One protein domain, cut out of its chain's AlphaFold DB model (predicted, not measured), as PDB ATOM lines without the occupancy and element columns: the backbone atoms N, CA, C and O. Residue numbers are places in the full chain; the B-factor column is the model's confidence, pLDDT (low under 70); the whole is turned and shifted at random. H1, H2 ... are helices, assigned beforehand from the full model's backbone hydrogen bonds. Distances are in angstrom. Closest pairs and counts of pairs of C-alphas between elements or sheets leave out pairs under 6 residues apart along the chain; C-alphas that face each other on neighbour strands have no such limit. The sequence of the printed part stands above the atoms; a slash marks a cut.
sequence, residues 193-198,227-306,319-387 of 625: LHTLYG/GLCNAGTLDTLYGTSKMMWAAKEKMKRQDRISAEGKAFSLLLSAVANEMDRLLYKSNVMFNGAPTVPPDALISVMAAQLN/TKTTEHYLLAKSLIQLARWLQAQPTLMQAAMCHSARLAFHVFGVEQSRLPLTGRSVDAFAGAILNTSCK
ATOM      1  N   LEU A 193     -29.741 -33.333 -14.865       47.06
ATOM      2  CA  LEU A 193     -30.149 -34.219 -13.769       47.06
ATOM      3  C   LEU A 193     -28.936 -34.714 -12.963       47.06
ATOM      4  O   LEU A 193     -29.016 -34.904 -11.748       47.06
ATOM      5  N   HIS A 194     -27.808 -34.885 -13.649       51.16
ATOM      6  CA  HIS A 194     -26.532 -35.306 -13.086       51.16
ATOM      7  C   HIS A 194     -25.890 -34.238 -12.183       51.16
ATOM      8  O   HIS A 194     -25.283 -34.571 -11.166       51.16
ATOM      9  N   THR A 195     -26.066 -32.949 -12.500       49.31
ATOM     10  CA  THR A 195     -25.565 -31.839 -11.670       49.31
ATOM     11  C   THR A 195     -26.434 -31.579 -10.438       49.31
ATOM     12  O   THR A 195     -25.911 -31.160  -9.407       49.31
ATOM     13  N   LEU A 196     -27.739 -31.868 -10.499       44.25
ATOM     14  CA  LEU A 196     -28.664 -31.681  -9.372       44.25
ATOM     15  C   LEU A 196     -28.605 -32.794  -8.315       44.25
ATOM     16  O   LEU A 196     -28.865 -32.519  -7.145       44.25
ATOM     17  N   TYR A 197     -28.294 -34.033  -8.710       48.72
ATOM     18  CA  TYR A 197     -28.345 -35.199  -7.813       48.72
ATOM     19  C   TYR A 197     -27.010 -35.912  -7.593       48.72
ATOM     20  O   TYR A 197     -26.968 -36.849  -6.800       48.72
ATOM     21  N   GLY A 198     -25.925 -35.441  -8.210       40.28
ATOM     22  CA  GLY A 198     -24.599 -36.011  -8.010       40.28
ATOM     23  C   GLY A 198     -24.439 -37.410  -8.610       40.28
ATOM     24  O   GLY A 198     -25.391 -38.112  -8.956       40.28
ATOM     25  N   GLY A 227     -30.327 -22.884 -20.929       34.91
ATOM     26  CA  GLY A 227     -30.771 -24.191 -21.441       34.91
ATOM     27  C   GLY A 227     -31.398 -25.137 -20.399       34.91
ATOM     28  O   GLY A 227     -31.762 -26.259 -20.747       34.91
ATOM     29  N   LEU A 228     -31.506 -24.738 -19.121       36.94
ATOM     30  CA  LEU A 228     -31.746 -25.676 -18.010       36.94
ATOM     31  C   LEU A 228     -33.186 -26.118 -17.715       36.94
ATOM     32  O   LEU A 228     -33.365 -26.957 -16.831       36.94
ATOM     33  N   CYS A 229     -34.223 -25.608 -18.383       41.94
ATOM     34  CA  CYS A 229     -35.608 -25.865 -17.943       41.94
ATOM     35  C   CYS A 229     -36.619 -26.171 -19.051       41.94
ATOM     36  O   CYS A 229     -37.801 -25.902 -18.881       41.94
ATOM     37  N   ASN A 230     -36.207 -26.858 -20.116       41.19
ATOM     38  CA  ASN A 230     -37.174 -27.630 -20.915       41.19
ATOM     39  C   ASN A 230     -37.519 -28.992 -20.262       41.19
ATOM     40  O   ASN A 230     -38.360 -29.726 -20.764       41.19
ATOM     41  N   ALA A 231     -36.860 -29.346 -19.147       36.97
ATOM     42  CA  ALA A 231     -36.722 -30.727 -18.662       36.97
ATOM     43  C   ALA A 231     -37.534 -31.115 -17.413       36.97
ATOM     44  O   ALA A 231     -37.428 -32.240 -16.929       36.97
ATOM     45  N   GLY A 232     -38.335 -30.215 -16.851       51.94
ATOM     46  CA  GLY A 232     -39.197 -30.542 -15.722       51.94
ATOM     47  C   GLY A 232     -40.512 -29.822 -15.886       51.94
ATOM     48  O   GLY A 232     -40.517 -28.597 -15.934       51.94
ATOM     49  N   THR A 233     -41.625 -30.562 -15.943       69.44
ATOM     50  CA  THR A 233     -42.946 -29.957 -15.723       69.44
ATOM     51  C   THR A 233     -42.798 -29.118 -14.458       69.44
ATOM     52  O   THR A 233     -42.300 -29.647 -13.464       69.44
ATOM     53  N   LEU A 234     -43.153 -27.832 -14.474       78.56
ATOM     54  CA  LEU A 234     -43.029 -26.917 -13.327       78.56
ATOM     55  C   LEU A 234     -43.427 -27.580 -11.987       78.56
ATOM     56  O   LEU A 234     -42.855 -27.305 -10.936       78.56
ATOM     57  N   ASP A 235     -44.351 -28.538 -12.053       77.00
ATOM     58  CA  ASP A 235     -44.893 -29.340 -10.960       77.00
ATOM     59  C   ASP A 235     -43.848 -30.173 -10.205       77.00
ATOM     60  O   ASP A 235     -43.903 -30.324  -8.976       77.00
ATOM     61  N   THR A 236     -42.854 -30.678 -10.932       76.38
ATOM     62  CA  THR A 236     -41.765 -31.485 -10.389       76.38
ATOM     63  C   THR A 236     -40.736 -30.607  -9.699       76.38
ATOM     64  O   THR A 236     -40.343 -30.916  -8.578       76.38
ATOM     65  N   LEU A 237     -40.364 -29.477 -10.316       79.50
ATOM     66  CA  LEU A 237     -39.422 -28.511  -9.735       79.50
ATOM     67  C   LEU A 237     -40.027 -27.797  -8.515       79.50
ATOM     68  O   LEU A 237     -39.355 -27.573  -7.507       79.50
ATOM     69  N   TYR A 238     -41.331 -27.531  -8.547       83.50
ATOM     70  CA  TYR A 238     -42.084 -27.057  -7.391       83.50
ATOM     71  C   TYR A 238     -42.062 -28.064  -6.233       83.50
ATOM     72  O   TYR A 238     -41.853 -27.694  -5.074       83.50
ATOM     73  N   GLY A 239     -42.257 -29.353  -6.537       79.06
ATOM     74  CA  GLY A 239     -42.192 -30.439  -5.560       79.06
ATOM     75  C   GLY A 239     -40.805 -30.602  -4.931       79.06
ATOM     76  O   GLY A 239     -40.700 -30.650  -3.702       79.06
ATOM     77  N   THR A 240     -39.750 -30.639  -5.751       76.38
ATOM     78  CA  THR A 240     -38.358 -30.787  -5.295       76.38
ATOM     79  C   THR A 240     -37.920 -29.602  -4.446       76.38
ATOM     80  O   THR A 240     -37.434 -29.803  -3.334       76.38
ATOM     81  N   SER A 241     -38.173 -28.374  -4.906       83.62
ATOM     82  CA  SER A 241     -37.850 -27.156  -4.161       83.62
ATOM     83  C   SER A 241     -38.500 -27.166  -2.774       83.62
ATOM     84  O   SER A 241     -37.844 -26.937  -1.756       83.62
ATOM     85  N   LYS A 242     -39.778 -27.554  -2.689       83.62
ATOM     86  CA  LYS A 242     -40.489 -27.684  -1.411       83.62
ATOM     87  C   LYS A 242     -39.933 -28.757  -0.485       83.62
ATOM     88  O   LYS A 242     -40.095 -28.633   0.729       83.62
ATOM     89  N   MET A 243     -39.352 -29.822  -1.028       79.19
ATOM     90  CA  MET A 243     -38.682 -30.847  -0.231       79.19
ATOM     91  C   MET A 243     -37.348 -30.359   0.310       79.19
ATOM     92  O   MET A 243     -37.107 -30.515   1.503       79.19
ATOM     93  N   MET A 244     -36.534 -29.716  -0.530       77.12
ATOM     94  CA  MET A 244     -35.274 -29.102  -0.102       77.12
ATOM     95  C   MET A 244     -35.527 -28.059   0.992       77.12
ATOM     96  O   MET A 244     -34.863 -28.074   2.024       77.12
ATOM     97  N   TRP A 245     -36.567 -27.238   0.821       82.19
ATOM     98  CA  TRP A 245     -36.990 -26.274   1.833       82.19
ATOM     99  C   TRP A 245     -37.431 -26.932   3.145       82.19
ATOM    100  O   TRP A 245     -37.157 -26.395   4.207       82.19
ATOM    101  N   ALA A 246     -38.125 -28.074   3.110       80.94
ATOM    102  CA  ALA A 246     -38.586 -28.758   4.325       80.94
ATOM    103  C   ALA A 246     -37.454 -29.510   5.052       80.94
ATOM    104  O   ALA A 246     -37.436 -29.581   6.278       80.94
ATOM    105  N   ALA A 247     -36.460 -30.011   4.311       73.75
ATOM    106  CA  ALA A 247     -35.306 -30.716   4.871       73.75
ATOM    107  C   ALA A 247     -34.436 -29.837   5.797       73.75
ATOM    108  O   ALA A 247     -33.669 -30.367   6.606       73.75
ATOM    109  N   LYS A 248     -34.600 -28.507   5.740       73.19
ATOM    110  CA  LYS A 248     -33.885 -27.540   6.580       73.19
ATOM    111  C   LYS A 248     -34.044 -27.769   8.081       73.19
ATOM    112  O   LYS A 248     -33.130 -27.474   8.846       73.19
ATOM    113  N   GLU A 249     -35.186 -28.308   8.513       69.06
ATOM    114  CA  GLU A 249     -35.499 -28.499   9.935       69.06
ATOM    115  C   GLU A 249     -34.484 -29.421  10.628       69.06
ATOM    116  O   GLU A 249     -34.243 -29.283  11.826       69.06
ATOM    117  N   LYS A 250     -33.822 -30.302   9.863       66.31
ATOM    118  CA  LYS A 250     -32.839 -31.275  10.360       66.31
ATOM    119  C   LYS A 250     -31.374 -30.862  10.159       66.31
ATOM    120  O   LYS A 250     -30.485 -31.585  10.596       66.31
ATOM    121  N   MET A 251     -31.100 -29.730   9.506       70.75
ATOM    122  CA  MET A 251     -29.738 -29.295   9.149       70.75
ATOM    123  C   MET A 251     -29.132 -28.339  10.191       70.75
ATOM    124  O   MET A 251     -29.864 -27.735  10.980       70.75
ATOM    125  N   LYS A 252     -27.799 -28.172  10.208       73.19
ATOM    126  CA  LYS A 252     -27.107 -27.149  11.025       73.19
ATOM    127  C   LYS A 252     -27.343 -25.747  10.438       73.19
ATOM    128  O   LYS A 252     -27.648 -25.621   9.257       73.19
ATOM    129  N   ARG A 253     -27.213 -24.678  11.241       65.94
ATOM    130  CA  ARG A 253     -27.579 -23.293  10.839       65.94
ATOM    131  C   ARG A 253     -26.952 -22.830   9.512       65.94
ATOM    132  O   ARG A 253     -27.663 -22.236   8.711       65.94
ATOM    133  N   GLN A 254     -25.678 -23.132   9.262       64.00
ATOM    134  CA  GLN A 254     -24.994 -22.727   8.026       64.00
ATOM    135  C   GLN A 254     -25.528 -23.468   6.790       64.00
ATOM    136  O   GLN A 254     -25.783 -22.861   5.748       64.00
ATOM    137  N   ASP A 255     -25.789 -24.768   6.933       68.19
ATOM    138  CA  ASP A 255     -26.349 -25.601   5.868       68.19
ATOM    139  C   ASP A 255     -27.806 -25.227   5.559       68.19
ATOM    140  O   ASP A 255     -28.241 -25.348   4.415       68.19
ATOM    141  N   ARG A 256     -28.552 -24.706   6.550       72.56
ATOM    142  CA  ARG A 256     -29.934 -24.222   6.366       72.56
ATOM    143  C   ARG A 256     -30.010 -23.064   5.381       72.56
ATOM    144  O   ARG A 256     -30.782 -23.153   4.436       72.56
ATOM    145  N   ILE A 257     -29.191 -22.029   5.569       70.31
ATOM    146  CA  ILE A 257     -29.206 -20.835   4.706       70.31
ATOM    147  C   ILE A 257     -28.832 -21.220   3.268       70.31
ATOM    148  O   ILE A 257     -29.471 -20.780   2.312       70.31
ATOM    149  N   SER A 258     -27.843 -22.109   3.107       73.38
ATOM    150  CA  SER A 258     -27.459 -22.634   1.791       73.38
ATOM    151  C   SER A 258     -28.580 -23.455   1.143       73.38
ATOM    152  O   SER A 258     -28.866 -23.283  -0.042       73.38
ATOM    153  N   ALA A 259     -29.247 -24.328   1.904       73.94
ATOM    154  CA  ALA A 259     -30.355 -25.141   1.409       73.94
ATOM    155  C   ALA A 259     -31.585 -24.297   1.037       73.94
ATOM    156  O   ALA A 259     -32.218 -24.562   0.015       73.94
ATOM    157  N   GLU A 260     -31.899 -23.263   1.819       79.88
ATOM    158  CA  GLU A 260     -32.991 -22.318   1.555       79.88
ATOM    159  C   GLU A 260     -32.725 -21.491   0.298       79.88
ATOM    160  O   GLU A 260     -33.594 -21.414  -0.570       79.88
ATOM    161  N   GLY A 261     -31.505 -20.965   0.146       79.19
ATOM    162  CA  GLY A 261     -31.079 -20.267  -1.066       79.19
ATOM    163  C   GLY A 261     -31.159 -21.158  -2.307       79.19
ATOM    164  O   GLY A 261     -31.729 -20.756  -3.318       79.19
ATOM    165  N   LYS A 262     -30.675 -22.405  -2.224       76.50
ATOM    166  CA  LYS A 262     -30.753 -23.381  -3.329       76.50
ATOM    167  C   LYS A 262     -32.195 -23.739  -3.685       76.50
ATOM    168  O   LYS A 262     -32.543 -23.758  -4.865       76.50
ATOM    169  N   ALA A 263     -33.042 -23.996  -2.688       82.56
ATOM    170  CA  ALA A 263     -34.455 -24.300  -2.897       82.56
ATOM    171  C   ALA A 263     -35.186 -23.123  -3.559       82.56
ATOM    172  O   ALA A 263     -35.928 -23.324  -4.526       82.56
ATOM    173  N   PHE A 264     -34.946 -21.904  -3.071       86.62
ATOM    174  CA  PHE A 264     -35.517 -20.682  -3.623       86.62
ATOM    175  C   PHE A 264     -35.062 -20.447  -5.069       86.62
ATOM    176  O   PHE A 264     -35.913 -20.304  -5.943       86.62
ATOM    177  N   SER A 265     -33.757 -20.503  -5.351       82.31
ATOM    178  CA  SER A 265     -33.207 -20.328  -6.704       82.31
ATOM    179  C   SER A 265     -33.716 -21.381  -7.691       82.31
ATOM    180  O   SER A 265     -33.997 -21.064  -8.846       82.31
ATOM    181  N   LEU A 266     -33.894 -22.630  -7.249       82.44
ATOM    182  CA  LEU A 266     -34.453 -23.690  -8.090       82.44
ATOM    183  C   LEU A 266     -35.903 -23.387  -8.484       82.44
ATOM    184  O   LEU A 266     -36.279 -23.563  -9.640       82.44
ATOM    185  N   LEU A 267     -36.723 -22.904  -7.546       85.75
ATOM    186  CA  LEU A 267     -38.104 -22.544  -7.862       85.75
ATOM    187  C   LEU A 267     -38.180 -21.266  -8.701       85.75
ATOM    188  O   LEU A 267     -38.967 -21.201  -9.640       85.75
ATOM    189  N   LEU A 268     -37.363 -20.266  -8.378       85.62
ATOM    190  CA  LEU A 268     -37.319 -19.000  -9.098       85.62
ATOM    191  C   LEU A 268     -36.887 -19.197 -10.551       85.62
ATOM    192  O   LEU A 268     -37.525 -18.654 -11.444       85.62
ATOM    193  N   SER A 269     -35.856 -20.009 -10.798       82.94
ATOM    194  CA  SER A 269     -35.435 -20.346 -12.161       82.94
ATOM    195  C   SER A 269     -36.528 -21.099 -12.919       82.94
ATOM    196  O   SER A 269     -36.822 -20.743 -14.055       82.94
ATOM    197  N   ALA A 270     -37.201 -22.070 -12.294       82.56
ATOM    198  CA  ALA A 270     -38.323 -22.777 -12.915       82.56
ATOM    199  C   ALA A 270     -39.472 -21.828 -13.308       82.56
ATOM    200  O   ALA A 270     -39.981 -21.897 -14.424       82.56
ATOM    201  N   VAL A 271     -39.848 -20.916 -12.408       85.38
ATOM    202  CA  VAL A 271     -40.892 -19.910 -12.651       85.38
ATOM    203  C   VAL A 271     -40.472 -18.922 -13.734       85.38
ATOM    204  O   VAL A 271     -41.271 -18.630 -14.618       85.38
ATOM    205  N   ALA A 272     -39.233 -18.426 -13.692       82.44
ATOM    206  CA  ALA A 272     -38.717 -17.499 -14.689       82.44
ATOM    207  C   ALA A 272     -38.708 -18.132 -16.083       82.44
ATOM    208  O   ALA A 272     -39.167 -17.505 -17.023       82.44
ATOM    209  N   ASN A 273     -38.280 -19.391 -16.212       79.69
ATOM    210  CA  ASN A 273     -38.272 -20.078 -17.502       79.69
ATOM    211  C   ASN A 273     -39.685 -20.293 -18.065       79.69
ATOM    212  O   ASN A 273     -39.887 -20.100 -19.260       79.69
ATOM    213  N   GLU A 274     -40.669 -20.645 -17.230       79.75
ATOM    214  CA  GLU A 274     -42.055 -20.781 -17.701       79.75
ATOM    215  C   GLU A 274     -42.653 -19.421 -18.085       79.75
ATOM    216  O   GLU A 274     -43.312 -19.302 -19.111       79.75
ATOM    217  N   MET A 275     -42.379 -18.371 -17.307       79.31
ATOM    218  CA  MET A 275     -42.791 -17.001 -17.633       79.31
ATOM    219  C   MET A 275     -42.156 -16.513 -18.936       79.31
ATOM    220  O   MET A 275     -42.866 -16.024 -19.809       79.31
ATOM    221  N   ASP A 276     -40.843 -16.688 -19.091       78.31
ATOM    222  CA  ASP A 276     -40.109 -16.339 -20.305       78.31
ATOM    223  C   ASP A 276     -40.700 -17.113 -21.497       78.31
ATOM    224  O   ASP A 276     -41.019 -16.509 -22.517       78.31
ATOM    225  N   ARG A 277     -40.953 -18.423 -21.362       76.94
ATOM    226  CA  ARG A 277     -41.601 -19.256 -22.393       76.94
ATOM    227  C   ARG A 277     -42.990 -18.745 -22.776       76.94
ATOM    228  O   ARG A 277     -43.304 -18.695 -23.964       76.94
ATOM    229  N   LEU A 278     -43.821 -18.378 -21.799       73.44
ATOM    230  CA  LEU A 278     -45.153 -17.820 -22.048       73.44
ATOM    231  C   LEU A 278     -45.071 -16.489 -22.795       73.44
ATOM    232  O   LEU A 278     -45.818 -16.291 -23.750       73.44
ATOM    233  N   LEU A 279     -44.138 -15.622 -22.398       71.06
ATOM    234  CA  LEU A 279     -43.899 -14.335 -23.047       71.06
ATOM    235  C   LEU A 279     -43.357 -14.514 -24.467       71.06
ATOM    236  O   LEU A 279     -43.840 -13.862 -25.383       71.06
ATOM    237  N   TYR A 280     -42.413 -15.429 -24.692       69.88
ATOM    238  CA  TYR A 280     -41.925 -15.753 -26.037       69.88
ATOM    239  C   TYR A 280     -43.040 -16.304 -26.927       69.88
ATOM    240  O   TYR A 280     -43.149 -15.922 -28.088       69.88
ATOM    241  N   LYS A 281     -43.904 -17.167 -26.382       65.62
ATOM    242  CA  LYS A 281     -45.029 -17.747 -27.122       65.62
ATOM    243  C   LYS A 281     -46.107 -16.714 -27.457       65.62
ATOM    244  O   LYS A 281     -46.716 -16.816 -28.519       65.62
ATOM    245  N   SER A 282     -46.360 -15.742 -26.578       61.66
ATOM    246  CA  SER A 282     -47.276 -14.633 -26.876       61.66
ATOM    247  C   SER A 282     -46.658 -13.597 -27.818       61.66
ATOM    248  O   SER A 282     -47.386 -12.928 -28.545       61.66
ATOM    249  N   ASN A 283     -45.327 -13.465 -27.823       59.09
ATOM    250  CA  ASN A 283     -44.599 -12.419 -28.541       59.09
ATOM    251  C   ASN A 283     -44.031 -12.902 -29.885       59.09
ATOM    252  O   ASN A 283     -42.823 -12.874 -30.100       59.09
ATOM    253  N   VAL A 284     -44.905 -13.222 -30.844       48.72
ATOM    254  CA  VAL A 284     -44.515 -13.415 -32.261       48.72
ATOM    255  C   VAL A 284     -44.054 -12.094 -32.934       48.72
ATOM    256  O   VAL A 284     -43.634 -12.102 -34.083       48.72
ATOM    257  N   MET A 285     -44.074 -10.944 -32.239       44.25
ATOM    258  CA  MET A 285     -43.940  -9.608 -32.859       44.25
ATOM    259  C   MET A 285     -42.769  -8.727 -32.375       44.25
ATOM    260  O   MET A 285     -42.640  -7.602 -32.853       44.25
ATOM    261  N   PHE A 286     -41.892  -9.169 -31.466       50.56
ATOM    262  CA  PHE A 286     -40.786  -8.315 -30.990       50.56
ATOM    263  C   PHE A 286     -39.470  -8.597 -31.724       50.56
ATOM    264  O   PHE A 286     -38.595  -9.313 -31.238       50.56
ATOM    265  N   ASN A 287     -39.311  -7.968 -32.887       45.62
ATOM    266  CA  ASN A 287     -38.011  -7.810 -33.535       45.62
ATOM    267  C   ASN A 287     -37.152  -6.813 -32.729       45.62
ATOM    268  O   ASN A 287     -37.188  -5.611 -32.972       45.62
ATOM    269  N   GLY A 288     -36.362  -7.315 -31.774       48.09
ATOM    270  CA  GLY A 288     -35.085  -6.680 -31.417       48.09
ATOM    271  C   GLY A 288     -35.007  -5.748 -30.200       48.09
ATOM    272  O   GLY A 288     -33.960  -5.131 -30.031       48.09
ATOM    273  N   ALA A 289     -36.007  -5.665 -29.312       43.81
ATOM    274  CA  ALA A 289     -35.855  -4.939 -28.039       43.81
ATOM    275  C   ALA A 289     -36.279  -5.796 -26.823       43.81
ATOM    276  O   ALA A 289     -37.392  -6.319 -26.817       43.81
ATOM    277  N   PRO A 290     -35.442  -5.924 -25.769       49.12
ATOM    278  CA  PRO A 290     -35.741  -6.701 -24.559       49.12
ATOM    279  C   PRO A 290     -36.652  -5.949 -23.568       49.12
ATOM    280  O   PRO A 290     -36.660  -6.243 -22.373       49.12
ATOM    281  N   THR A 291     -37.400  -4.943 -24.023       53.19
ATOM    282  CA  THR A 291     -38.290  -4.153 -23.172       53.19
ATOM    283  C   THR A 291     -39.678  -4.784 -23.154       53.19
ATOM    284  O   THR A 291     -40.440  -4.715 -24.113       53.19
ATOM    285  N   VAL A 292     -40.015  -5.426 -22.035       58.69
ATOM    286  CA  VAL A 292     -41.366  -5.939 -21.787       58.69
ATOM    287  C   VAL A 292     -42.328  -4.741 -21.718       58.69
ATOM    288  O   VAL A 292     -42.133  -3.879 -20.855       58.69
ATOM    289  N   PRO A 293     -43.351  -4.639 -22.591       58.22
ATOM    290  CA  PRO A 293     -44.307  -3.544 -22.516       58.22
ATOM    291  C   PRO A 293     -45.086  -3.610 -21.195       58.22
ATOM    292  O   PRO A 293     -45.290  -4.702 -20.656       58.22
ATOM    293  N   PRO A 294     -45.569  -2.465 -20.679       54.25
ATOM    294  CA  PRO A 294     -46.241  -2.397 -19.387       54.25
ATOM    295  C   PRO A 294     -47.399  -3.406 -19.251       54.25
ATOM    296  O   PRO A 294     -47.625  -3.923 -18.161       54.25
ATOM    297  N   ASP A 295     -48.082  -3.743 -20.348       60.25
ATOM    298  CA  ASP A 295     -49.238  -4.650 -20.379       60.25
ATOM    299  C   ASP A 295     -48.948  -6.038 -20.974       60.25
ATOM    300  O   ASP A 295     -49.873  -6.745 -21.371       60.25
ATOM    301  N   ALA A 296     -47.686  -6.479 -21.001       62.34
ATOM    302  CA  ALA A 296     -47.305  -7.769 -21.592       62.34
ATOM    303  C   ALA A 296     -48.115  -8.961 -21.047       62.34
ATOM    304  O   ALA A 296     -48.497  -9.856 -21.799       62.34
ATOM    305  N   LEU A 297     -48.440  -8.955 -19.750       64.94
ATOM    306  CA  LEU A 297     -49.291  -9.984 -19.147       64.94
ATOM    307  C   LEU A 297     -50.744  -9.917 -19.632       64.94
ATOM    308  O   LEU A 297     -51.375 -10.957 -19.776       64.94
ATOM    309  N   ILE A 298     -51.270  -8.727 -19.923       62.75
ATOM    310  CA  ILE A 298     -52.627  -8.565 -20.461       62.75
ATOM    311  C   ILE A 298     -52.687  -9.111 -21.888       62.75
ATOM    312  O   ILE A 298     -53.643  -9.799 -22.221       62.75
ATOM    313  N   SER A 299     -51.654  -8.896 -22.709       60.19
ATOM    314  CA  SER A 299     -51.565  -9.489 -24.053       60.19
ATOM    315  C   SER A 299     -51.496 -11.020 -24.011       60.19
ATOM    316  O   SER A 299     -52.188 -11.681 -24.787       60.19
ATOM    317  N   VAL A 300     -50.733 -11.590 -23.066       61.59
ATOM    318  CA  VAL A 300     -50.713 -13.041 -22.798       61.59
ATOM    319  C   VAL A 300     -52.117 -13.536 -22.436       61.59
ATOM    320  O   VAL A 300     -52.587 -14.517 -23.005       61.59
ATOM    321  N   MET A 301     -52.819 -12.831 -21.548       57.97
ATOM    322  CA  MET A 301     -54.174 -13.194 -21.127       57.97
ATOM    323  C   MET A 301     -55.239 -12.999 -22.214       57.97
ATOM    324  O   MET A 301     -56.163 -13.802 -22.306       57.97
ATOM    325  N   ALA A 302     -55.132 -11.969 -23.052       58.44
ATOM    326  CA  ALA A 302     -56.074 -11.693 -24.135       58.44
ATOM    327  C   ALA A 302     -55.969 -12.747 -25.248       58.44
ATOM    328  O   ALA A 302     -56.984 -13.266 -25.709       58.44
ATOM    329  N   ALA A 303     -54.744 -13.147 -25.612       59.25
ATOM    330  CA  ALA A 303     -54.515 -14.264 -26.530       59.25
ATOM    331  C   ALA A 303     -55.094 -15.588 -25.992       59.25
ATOM    332  O   ALA A 303     -55.544 -16.432 -26.763       59.25
ATOM    333  N   GLN A 304     -55.113 -15.762 -24.667       55.97
ATOM    334  CA  GLN A 304     -55.665 -16.941 -23.996       55.97
ATOM    335  C   GLN A 304     -57.189 -16.917 -23.903       55.97
ATOM    336  O   GLN A 304     -57.818 -17.941 -24.154       55.97
ATOM    337  N   LEU A 305     -57.788 -15.769 -23.577       55.03
ATOM    338  CA  LEU A 305     -59.241 -15.618 -23.545       55.03
ATOM    339  C   LEU A 305     -59.835 -15.895 -24.932       55.03
ATOM    340  O   LEU A 305     -60.807 -16.635 -25.033       55.03
ATOM    341  N   ASN A 306     -59.165 -15.418 -25.986       54.31
ATOM    342  CA  ASN A 306     -59.544 -15.684 -27.371       54.31
ATOM    343  C   ASN A 306     -59.416 -17.171 -27.761       54.31
ATOM    344  O   ASN A 306     -60.209 -17.650 -28.565       54.31
ATOM    345  N   THR A 319     -55.542 -28.716 -19.585       47.84
ATOM    346  CA  THR A 319     -54.107 -28.802 -19.280       47.84
ATOM    347  C   THR A 319     -53.466 -27.414 -19.197       47.84
ATOM    348  O   THR A 319     -52.824 -27.095 -18.195       47.84
ATOM    349  N   LYS A 320     -53.737 -26.520 -20.159       52.22
ATOM    350  CA  LYS A 320     -53.214 -25.137 -20.157       52.22
ATOM    351  C   LYS A 320     -53.673 -24.337 -18.930       52.22
ATOM    352  O   LYS A 320     -52.879 -23.644 -18.299       52.22
ATOM    353  N   THR A 321     -54.943 -24.461 -18.536       55.12
ATOM    354  CA  THR A 321     -55.449 -23.791 -17.325       55.12
ATOM    355  C   THR A 321     -54.753 -24.310 -16.062       55.12
ATOM    356  O   THR A 321     -54.375 -23.506 -15.207       55.12
ATOM    357  N   THR A 322     -54.483 -25.619 -15.957       61.75
ATOM    358  CA  THR A 322     -53.755 -26.191 -14.806       61.75
ATOM    359  C   THR A 322     -52.307 -25.705 -14.680       61.75
ATOM    360  O   THR A 322     -51.853 -25.466 -13.555       61.75
ATOM    361  N   GLU A 323     -51.604 -25.477 -15.793       68.81
ATOM    362  CA  GLU A 323     -50.229 -24.955 -15.799       68.81
ATOM    363  C   GLU A 323     -50.160 -23.530 -15.224       68.81
ATOM    364  O   GLU A 323     -49.320 -23.246 -14.365       68.81
ATOM    365  N   HIS A 324     -51.106 -22.655 -15.581       74.50
ATOM    366  CA  HIS A 324     -51.177 -21.291 -15.037       74.50
ATOM    367  C   HIS A 324     -51.517 -21.261 -13.545       74.50
ATOM    368  O   HIS A 324     -50.915 -20.496 -12.786       74.50
ATOM    369  N   TYR A 325     -52.418 -22.133 -13.077       82.69
ATOM    370  CA  TYR A 325     -52.689 -22.262 -11.641       82.69
ATOM    371  C   TYR A 325     -51.450 -22.692 -10.861       82.69
ATOM    372  O   TYR A 325     -51.232 -22.247  -9.731       82.69
ATOM    373  N   LEU A 326     -50.651 -23.587 -11.432       84.06
ATOM    374  CA  LEU A 326     -49.425 -24.056 -10.814       84.06
ATOM    375  C   LEU A 326     -48.333 -22.977 -10.812       84.06
ATOM    376  O   LEU A 326     -47.650 -22.812  -9.796       84.06
ATOM    377  N   LEU A 327     -48.217 -22.201 -11.889       86.62
ATOM    378  CA  LEU A 327     -47.340 -21.033 -11.968       86.62
ATOM    379  C   LEU A 327     -47.713 -19.977 -10.926       86.62
ATOM    380  O   LEU A 327     -46.867 -19.572 -10.125       86.62
ATOM    381  N   ALA A 328     -48.996 -19.637 -10.821       88.00
ATOM    382  CA  ALA A 328     -49.505 -18.729  -9.800       88.00
ATOM    383  C   ALA A 328     -49.237 -19.248  -8.372       88.00
ATOM    384  O   ALA A 328     -48.760 -18.501  -7.513       88.00
ATOM    385  N   LYS A 329     -49.454 -20.547  -8.108       89.25
ATOM    386  CA  LYS A 329     -49.121 -21.196  -6.819       89.25
ATOM    387  C   LYS A 329     -47.621 -21.191  -6.511       89.25
ATOM    388  O   LYS A 329     -47.250 -21.183  -5.333       89.25
ATOM    389  N   SER A 330     -46.781 -21.238  -7.539       90.38
ATOM    390  CA  SER A 330     -45.322 -21.174  -7.425       90.38
ATOM    391  C   SER A 330     -44.862 -19.767  -7.056       90.38
ATOM    392  O   SER A 330     -44.111 -19.617  -6.095       90.38
ATOM    393  N   LEU A 331     -45.419 -18.740  -7.705       91.44
ATOM    394  CA  LEU A 331     -45.199 -17.328  -7.365       91.44
ATOM    395  C   LEU A 331     -45.624 -17.007  -5.924       91.44
ATOM    396  O   LEU A 331     -44.842 -16.438  -5.166       91.44
ATOM    397  N   ILE A 332     -46.803 -17.467  -5.486       92.88
ATOM    398  CA  ILE A 332     -47.244 -17.304  -4.085       92.88
ATOM    399  C   ILE A 332     -46.232 -17.928  -3.116       92.88
ATOM    400  O   ILE A 332     -45.947 -17.378  -2.054       92.88
ATOM    401  N   GLN A 333     -45.688 -19.101  -3.454       93.00
ATOM    402  CA  GLN A 333     -44.708 -19.766  -2.603       93.00
ATOM    403  C   GLN A 333     -43.387 -18.989  -2.532       93.00
ATOM    404  O   GLN A 333     -42.840 -18.869  -1.436       93.00
ATOM    405  N   LEU A 334     -42.908 -18.454  -3.660       91.81
ATOM    406  CA  LEU A 334     -41.719 -17.599  -3.715       91.81
ATOM    407  C   LEU A 334     -41.898 -16.345  -2.858       91.81
ATOM    408  O   LEU A 334     -41.043 -16.065  -2.021       91.81
ATOM    409  N   ALA A 335     -43.031 -15.652  -2.992       91.12
ATOM    410  CA  ALA A 335     -43.337 -14.469  -2.190       91.12
ATOM    411  C   ALA A 335     -43.346 -14.781  -0.684       91.12
ATOM    412  O   ALA A 335     -42.743 -14.056   0.102       91.12
ATOM    413  N   ARG A 336     -43.951 -15.905  -0.275       91.56
ATOM    414  CA  ARG A 336     -43.958 -16.348   1.133       91.56
ATOM    415  C   ARG A 336     -42.562 -16.660   1.668       91.56
ATOM    416  O   ARG A 336     -42.275 -16.364   2.823       91.56
ATOM    417  N   TRP A 337     -41.708 -17.289   0.864       91.44
ATOM    418  CA  TRP A 337     -40.324 -17.567   1.257       91.44
ATOM    419  C   TRP A 337     -39.502 -16.293   1.383       91.44
ATOM    420  O   TRP A 337     -38.782 -16.144   2.365       91.44
ATOM    421  N   LEU A 338     -39.680 -15.354   0.456       89.38
ATOM    422  CA  LEU A 338     -39.015 -14.058   0.485       89.38
ATOM    423  C   LEU A 338     -39.434 -13.219   1.706       89.38
ATOM    424  O   LEU A 338     -38.579 -12.667   2.391       89.38
ATOM    425  N   GLN A 339     -40.731 -13.185   2.028       88.38
ATOM    426  CA  GLN A 339     -41.248 -12.507   3.226       88.38
ATOM    427  C   GLN A 339     -40.750 -13.154   4.525       88.38
ATOM    428  O   GLN A 339     -40.489 -12.459   5.503       88.38
ATOM    429  N   ALA A 340     -40.601 -14.482   4.549       87.88
ATOM    430  CA  ALA A 340     -40.051 -15.185   5.705       87.88
ATOM    431  C   ALA A 340     -38.538 -14.955   5.866       87.88
ATOM    432  O   ALA A 340     -38.034 -14.984   6.988       87.88
ATOM    433  N   GLN A 341     -37.812 -14.775   4.759       87.44
ATOM    434  CA  GLN A 341     -36.354 -14.665   4.734       87.44
ATOM    435  C   GLN A 341     -35.882 -13.595   3.742       87.44
ATOM    436  O   GLN A 341     -35.612 -13.898   2.576       87.44
ATOM    437  N   PRO A 342     -35.692 -12.351   4.216       84.81
ATOM    438  CA  PRO A 342     -35.257 -11.237   3.375       84.81
ATOM    439  C   PRO A 342     -33.883 -11.428   2.714       84.81
ATOM    440  O   PRO A 342     -33.615 -10.840   1.668       84.81
ATOM    441  N   THR A 343     -33.015 -12.280   3.273       84.19
ATOM    442  CA  THR A 343     -31.685 -12.598   2.714       84.19
ATOM    443  C   THR A 343     -31.753 -13.284   1.346       84.19
ATOM    444  O   THR A 343     -30.803 -13.198   0.568       84.19
ATOM    445  N   LEU A 344     -32.886 -13.910   1.005       85.56
ATOM    446  CA  LEU A 344     -33.107 -14.540  -0.301       85.56
ATOM    447  C   LEU A 344     -33.170 -13.529  -1.451       85.56
ATOM    448  O   LEU A 344     -33.022 -13.913  -2.612       85.56
ATOM    449  N   MET A 345     -33.328 -12.237  -1.148       84.31
ATOM    450  CA  MET A 345     -33.320 -11.178  -2.152       84.31
ATOM    451  C   MET A 345     -32.036 -11.176  -2.984       84.31
ATOM    452  O   MET A 345     -32.093 -10.994  -4.195       84.31
ATOM    453  N   GLN A 346     -30.881 -11.453  -2.374       80.56
ATOM    454  CA  GLN A 346     -29.611 -11.508  -3.102       80.56
ATOM    455  C   GLN A 346     -29.616 -12.614  -4.169       80.56
ATOM    456  O   GLN A 346     -29.171 -12.392  -5.291       80.56
ATOM    457  N   ALA A 347     -30.192 -13.778  -3.850       77.38
ATOM    458  CA  ALA A 347     -30.351 -14.877  -4.801       77.38
ATOM    459  C   ALA A 347     -31.358 -14.543  -5.916       77.38
ATOM    460  O   ALA A 347     -31.176 -14.956  -7.065       77.38
ATOM    461  N   ALA A 348     -32.400 -13.763  -5.602       80.12
ATOM    462  CA  ALA A 348     -33.320 -13.243  -6.606       80.12
ATOM    463  C   ALA A 348     -32.601 -12.304  -7.585       80.12
ATOM    464  O   ALA A 348     -32.700 -12.492  -8.793       80.12
ATOM    465  N   MET A 349     -31.802 -11.363  -7.079       80.38
ATOM    466  CA  MET A 349     -31.100 -10.375  -7.908       80.38
ATOM    467  C   MET A 349     -30.094 -10.990  -8.890       80.38
ATOM    468  O   MET A 349     -29.852 -10.407  -9.943       80.38
ATOM    469  N   CYS A 350     -29.581 -12.198  -8.632       75.69
ATOM    470  CA  CYS A 350     -28.772 -12.949  -9.606       75.69
ATOM    471  C   CYS A 350     -29.524 -13.308 -10.905       75.69
ATOM    472  O   CYS A 350     -28.898 -13.721 -11.877       75.69
ATOM    473  N   HIS A 351     -30.853 -13.175 -10.928       72.12
ATOM    474  CA  HIS A 351     -31.713 -13.471 -12.075       72.12
ATOM    475  C   HIS A 351     -32.274 -12.200 -12.740       72.12
ATOM    476  O   HIS A 351     -33.143 -12.300 -13.605       72.12
ATOM    477  N   SER A 352     -31.772 -11.016 -12.371       72.56
ATOM    478  CA  SER A 352     -32.264  -9.707 -12.830       72.56
ATOM    479  C   SER A 352     -32.274  -9.517 -14.350       72.56
ATOM    480  O   SER A 352     -33.100  -8.763 -14.851       72.56
ATOM    481  N   ALA A 353     -31.415 -10.228 -15.086       68.75
ATOM    482  CA  ALA A 353     -31.345 -10.180 -16.548       68.75
ATOM    483  C   ALA A 353     -32.468 -10.960 -17.272       68.75
ATOM    484  O   ALA A 353     -32.521 -10.967 -18.500       68.75
ATOM    485  N   ARG A 354     -33.338 -11.675 -16.544       73.94
ATOM    486  CA  ARG A 354     -34.439 -12.468 -17.125       73.94
ATOM    487  C   ARG A 354     -35.651 -11.584 -17.440       73.94
ATOM    488  O   ARG A 354     -35.968 -10.675 -16.674       73.94
ATOM    489  N   LEU A 355     -36.410 -11.907 -18.493       71.00
ATOM    490  CA  LEU A 355     -37.631 -11.165 -18.860       71.00
ATOM    491  C   LEU A 355     -38.667 -11.184 -17.729       71.00
ATOM    492  O   LEU A 355     -39.278 -10.158 -17.432       71.00
ATOM    493  N   ALA A 356     -38.795 -12.312 -17.027       75.75
ATOM    494  CA  ALA A 356     -39.617 -12.419 -15.825       75.75
ATOM    495  C   ALA A 356     -39.295 -11.348 -14.759       75.75
ATOM    496  O   ALA A 356     -40.207 -10.832 -14.115       75.75
ATOM    497  N   PHE A 357     -38.025 -10.961 -14.589       79.56
ATOM    498  CA  PHE A 357     -37.633  -9.914 -13.638       79.56
ATOM    499  C   PHE A 357     -38.041  -8.518 -14.095       79.56
ATOM    500  O   PHE A 357     -38.475  -7.713 -13.271       79.56
ATOM    501  N   HIS A 358     -37.994  -8.248 -15.400       75.94
ATOM    502  CA  HIS A 358     -38.536  -7.012 -15.957       75.94
ATOM    503  C   HIS A 358     -40.053  -6.917 -15.746       75.94
ATOM    504  O   HIS A 358     -40.538  -5.856 -15.357       75.94
ATOM    505  N   VAL A 359     -40.795  -8.026 -15.891       79.12
ATOM    506  CA  VAL A 359     -42.230  -8.078 -15.545       79.12
ATOM    507  C   VAL A 359     -42.444  -7.730 -14.073       79.12
ATOM    508  O   VAL A 359     -43.298  -6.905 -13.760       79.12
ATOM    509  N   PHE A 360     -41.664  -8.314 -13.158       83.81
ATOM    510  CA  PHE A 360     -41.775  -7.982 -11.735       83.81
ATOM    511  C   PHE A 360     -41.459  -6.506 -11.464       83.81
ATOM    512  O   PHE A 360     -42.164  -5.881 -10.680       83.81
ATOM    513  N   GLY A 361     -40.470  -5.919 -12.144       79.75
ATOM    514  CA  GLY A 361     -40.169  -4.487 -12.040       79.75
ATOM    515  C   GLY A 361     -41.308  -3.588 -12.537       79.75
ATOM    516  O   GLY A 361     -41.651  -2.602 -11.884       79.75
ATOM    517  N   VAL A 362     -41.951  -3.949 -13.650       79.44
ATOM    518  CA  VAL A 362     -43.144  -3.250 -14.164       79.44
ATOM    519  C   VAL A 362     -44.318  -3.373 -13.195       79.44
ATOM    520  O   VAL A 362     -45.030  -2.405 -12.952       79.44
ATOM    521  N   GLU A 363     -44.546  -4.547 -12.610       81.19
ATOM    522  CA  GLU A 363     -45.613  -4.700 -11.619       81.19
ATOM    523  C   GLU A 363     -45.314  -3.955 -10.322       81.19
ATOM    524  O   GLU A 363     -46.225  -3.409  -9.704       81.19
ATOM    525  N   GLN A 364     -44.044  -3.875  -9.931       82.69
ATOM    526  CA  GLN A 364     -43.615  -3.088  -8.786       82.69
ATOM    527  C   GLN A 364     -43.929  -1.598  -8.973       82.69
ATOM    528  O   GLN A 364     -44.353  -0.961  -8.013       82.69
ATOM    529  N   SER A 365     -43.783  -1.045 -10.185       80.12
ATOM    530  CA  SER A 365     -44.099   0.369 -10.446       80.12
ATOM    531  C   SER A 365     -45.599   0.683 -10.408       80.12
ATOM    532  O   SER A 365     -45.981   1.835 -10.210       80.12
ATOM    533  N   ARG A 366     -46.457  -0.334 -10.559       77.88
ATOM    534  CA  ARG A 366     -47.922  -0.219 -10.432       77.88
ATOM    535  C   ARG A 366     -48.416  -0.343  -8.994       77.88
ATOM    536  O   ARG A 366     -49.582  -0.057  -8.723       77.88
ATOM    537  N   LEU A 367     -47.562  -0.819  -8.095       82.06
ATOM    538  CA  LEU A 367     -47.874  -0.992  -6.685       82.06
ATOM    539  C   LEU A 367     -47.361   0.200  -5.872       82.06
ATOM    540  O   LEU A 367     -46.464   0.922  -6.310       82.06
ATOM    541  N   PRO A 368     -47.913   0.428  -4.668       76.38
ATOM    542  CA  PRO A 368     -47.392   1.463  -3.794       76.38
ATOM    543  C   PRO A 368     -45.928   1.154  -3.447       76.38
ATOM    544  O   PRO A 368     -45.582   0.019  -3.116       76.38
ATOM    545  N   LEU A 369     -45.058   2.163  -3.524       68.25
ATOM    546  CA  LEU A 369     -43.641   2.012  -3.193       68.25
ATOM    547  C   LEU A 369     -43.486   1.707  -1.693       68.25
ATOM    548  O   LEU A 369     -43.993   2.438  -0.839       68.25
ATOM    549  N   THR A 370     -42.801   0.617  -1.349       64.31
ATOM    550  CA  THR A 370     -42.413   0.311   0.039       64.31
ATOM    551  C   THR A 370     -41.041   0.917   0.330       64.31
ATOM    552  O   THR A 370     -40.159   0.832  -0.522       64.31
ATOM    553  N   GLY A 371     -40.788   1.365   1.564       58.41
ATOM    554  CA  GLY A 371     -39.424   1.698   2.008       58.41
ATOM    555  C   GLY A 371     -38.461   0.495   2.045       58.41
ATOM    556  O   GLY A 371     -37.253   0.676   2.107       58.41
ATOM    557  N   ARG A 372     -38.971  -0.748   1.981       65.69
ATOM    558  CA  ARG A 372     -38.173  -1.986   2.007       65.69
ATOM    559  C   ARG A 372     -38.231  -2.721   0.672       65.69
ATOM    560  O   ARG A 372     -39.240  -3.335   0.354       65.69
ATOM    561  N   SER A 373     -37.118  -2.750  -0.063       72.06
ATOM    562  CA  SER A 373     -37.000  -3.398  -1.386       72.06
ATOM    563  C   SER A 373     -37.601  -4.818  -1.454       72.06
ATOM    564  O   SER A 373     -38.269  -5.169  -2.426       72.06
ATOM    565  N   VAL A 374     -37.429  -5.619  -0.395       81.81
ATOM    566  CA  VAL A 374     -37.927  -7.005  -0.305       81.81
ATOM    567  C   VAL A 374     -39.453  -7.080  -0.311       81.81
ATOM    568  O   VAL A 374     -40.024  -7.927  -1.000       81.81
ATOM    569  N   ASP A 375     -40.117  -6.181   0.416       82.06
ATOM    570  CA  ASP A 375     -41.573  -6.179   0.533       82.06
ATOM    571  C   ASP A 375     -42.223  -5.726  -0.780       82.06
ATOM    572  O   ASP A 375     -43.199  -6.341  -1.210       82.06
ATOM    573  N   ALA A 376     -41.655  -4.728  -1.465       83.44
ATOM    574  CA  ALA A 376     -42.120  -4.322  -2.793       83.44
ATOM    575  C   ALA A 376     -41.997  -5.453  -3.820       83.44
ATOM    576  O   ALA A 376     -42.938  -5.714  -4.572       83.44
ATOM    577  N   PHE A 377     -40.864  -6.159  -3.833       86.31
ATOM    578  CA  PHE A 377     -40.659  -7.265  -4.766       86.31
ATOM    579  C   PHE A 377     -41.601  -8.443  -4.475       86.31
ATOM    580  O   PHE A 377     -42.179  -9.019  -5.398       86.31
ATOM    581  N   ALA A 378     -41.847  -8.759  -3.197       89.44
ATOM    582  CA  ALA A 378     -42.858  -9.745  -2.816       89.44
ATOM    583  C   ALA A 378     -44.263  -9.343  -3.301       89.44
ATOM    584  O   ALA A 378     -44.994 -10.189  -3.818       89.44
ATOM    585  N   GLY A 379     -44.622  -8.060  -3.183       88.88
ATOM    586  CA  GLY A 379     -45.871  -7.512  -3.714       88.88
ATOM    587  C   GLY A 379     -45.995  -7.690  -5.227       88.88
ATOM    588  O   GLY A 379     -47.020  -8.175  -5.705       88.88
ATOM    589  N   ALA A 380     -44.934  -7.397  -5.981       89.00
ATOM    590  CA  ALA A 380     -44.909  -7.576  -7.434       89.00
ATOM    591  C   ALA A 380     -45.099  -9.045  -7.855       89.00
ATOM    592  O   ALA A 380     -45.875  -9.348  -8.767       89.00
ATOM    593  N   ILE A 381     -44.461  -9.985  -7.150       91.06
ATOM    594  CA  ILE A 381     -44.647 -11.433  -7.363       91.06
ATOM    595  C   ILE A 381     -46.097 -11.859  -7.060       91.06
ATOM    596  O   ILE A 381     -46.676 -12.695  -7.758       91.06
ATOM    597  N   LEU A 382     -46.722 -11.293  -6.027       91.81
ATOM    598  CA  LEU A 382     -48.120 -11.589  -5.701       91.81
ATOM    599  C   LEU A 382     -49.088 -10.985  -6.727       91.81
ATOM    600  O   LEU A 382     -50.054 -11.644  -7.113       91.81
ATOM    601  N   ASN A 383     -48.813  -9.777  -7.218       90.12
ATOM    602  CA  ASN A 383     -49.644  -9.126  -8.230       90.12
ATOM    603  C   ASN A 383     -49.567  -9.845  -9.584       90.12
ATOM    604  O   ASN A 383     -50.598 -10.099 -10.205       90.12
ATOM    605  N   THR A 384     -48.368 -10.270 -10.003       88.00
ATOM    606  CA  THR A 384     -48.211 -11.139 -11.186       88.00
ATOM    607  C   THR A 384     -48.983 -12.448 -11.031       88.00
ATOM    608  O   THR A 384     -49.654 -12.865 -11.971       88.00
ATOM    609  N   SER A 385     -48.965 -13.070  -9.848       90.00
ATOM    610  CA  SER A 385     -49.755 -14.277  -9.567       90.00
ATOM    611  C   SER A 385     -51.263 -14.045  -9.737       90.00
ATOM    612  O   SER A 385     -51.942 -14.860 -10.365       90.00
ATOM    613  N   CYS A 386     -51.781 -12.915  -9.241       88.06
ATOM    614  CA  CYS A 386     -53.195 -12.547  -9.379       88.06
ATOM    615  C   CYS A 386     -53.590 -12.304 -10.840       88.06
ATOM    616  O   CYS A 386     -54.677 -12.710 -11.249       88.06
ATOM    617  N   LYS A 387     -52.703 -11.690 -11.633       84.81
ATOM    618  CA  LYS A 387     -52.910 -11.493 -13.074       84.81
ATOM    619  C   LYS A 387     -52.900 -12.824 -13.825       84.81
ATOM    620  O   LYS A 387     -53.839 -13.109 -14.547       84.81
TER     621      LYS A 387
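What this domain is: This is residues 193 to 198, 227 to 306 and 319 to 387 of the 625 residues of an uncharacterized protein of Gongylonema pulchrum (UniProt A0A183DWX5). A long helix, H3, makes the core: H2 folds back beside it as a hairpin, and H5 packs on both to form a three-helix bundle. H8 packs on H5, H7 crosses H8 and meets H3, H6 packs on H3, H4 sits at the far end of H3, and short H1 lies off by itself. The printed part has 155 residues with eight named helices, H1 to H8 in chain order, and no named strand; its class is all helix. It is compact, with a radius of gyration of the C-alphas of 15.9 A and spans of 49 by 39 by 28 A.

Where its parts are: Find C-alpha 193 at (-30.149, -34.219, -13.769), where H1 begins, residues 193 to 197. Past the first cut, H2 covers residues 234 to 250, 26.2 A. From C-alpha 253 at (-27.579, -23.293, 10.839), H3 runs to residue 282, 43.4 A. Read on to H4, residues 296 to 306, 15.7 A. After the second cut come H5, residues 319 to 340, 31.7 A; H6, residues 342 to 349; H7, residues 355 to 366, 17.2 A; and H8, residues 373 to 387, 21.3 A, ending at C-alpha 387, (-52.910, -11.493, -13.074).

How they stand to each other: Start at H3, the hub, touching five helices. H2 and H3 are a hairpin at a shallow tilt of 11 degrees, opposite ways, closest at the C-alphas of Ser 241 and Ala 263, 4.6 A. H2, H3 and H5 form an up and down bundle, each running against the one before. H5, with residues 327 to 337 alone, touches H3 at 36 degrees, only just steep; the C-alphas of Val 271 and Leu 327 are closest, 6.6 A. H8 touches H5 at a shallow tilt of 17 degrees, opposite ways, closest at Ala 328 and Ser 385, C-alphas 4.5 A apart. H7 touches H8 about perpendicular, 81 degrees, with residues 360 to 364 alone; the C-alphas of Gln 364 and Ala 380 are closest, 4.9 A. H6 touches H3, closest C-alphas Gly 261 and Leu 344, 6.1 A. H4 touches H3, closest C-alphas Ser 282 and Val 300, 5.6 A. H1 touches no helix. Each O i to N i+4 pair is within hydrogen-bond range in H1, H3, H4, H5, H7 and H8; H2 has 10 of 13 and H6 2 of 4.

The domain as a whole: The farthest C-alphas, Lys 252 and Asn 306, are 51.6 A apart. Two cuts leave gaps of 18.9 A, C-alpha 198 to 227, and 16.3 A, C-alpha 306 to 319. The link from H3 to H4 is long, and its residues 284 to 289 stand free. Mean pLDDT of the printed part is 72.5; look for values under 70 in 55 residues, among them 193 to 198 and 280 to 306.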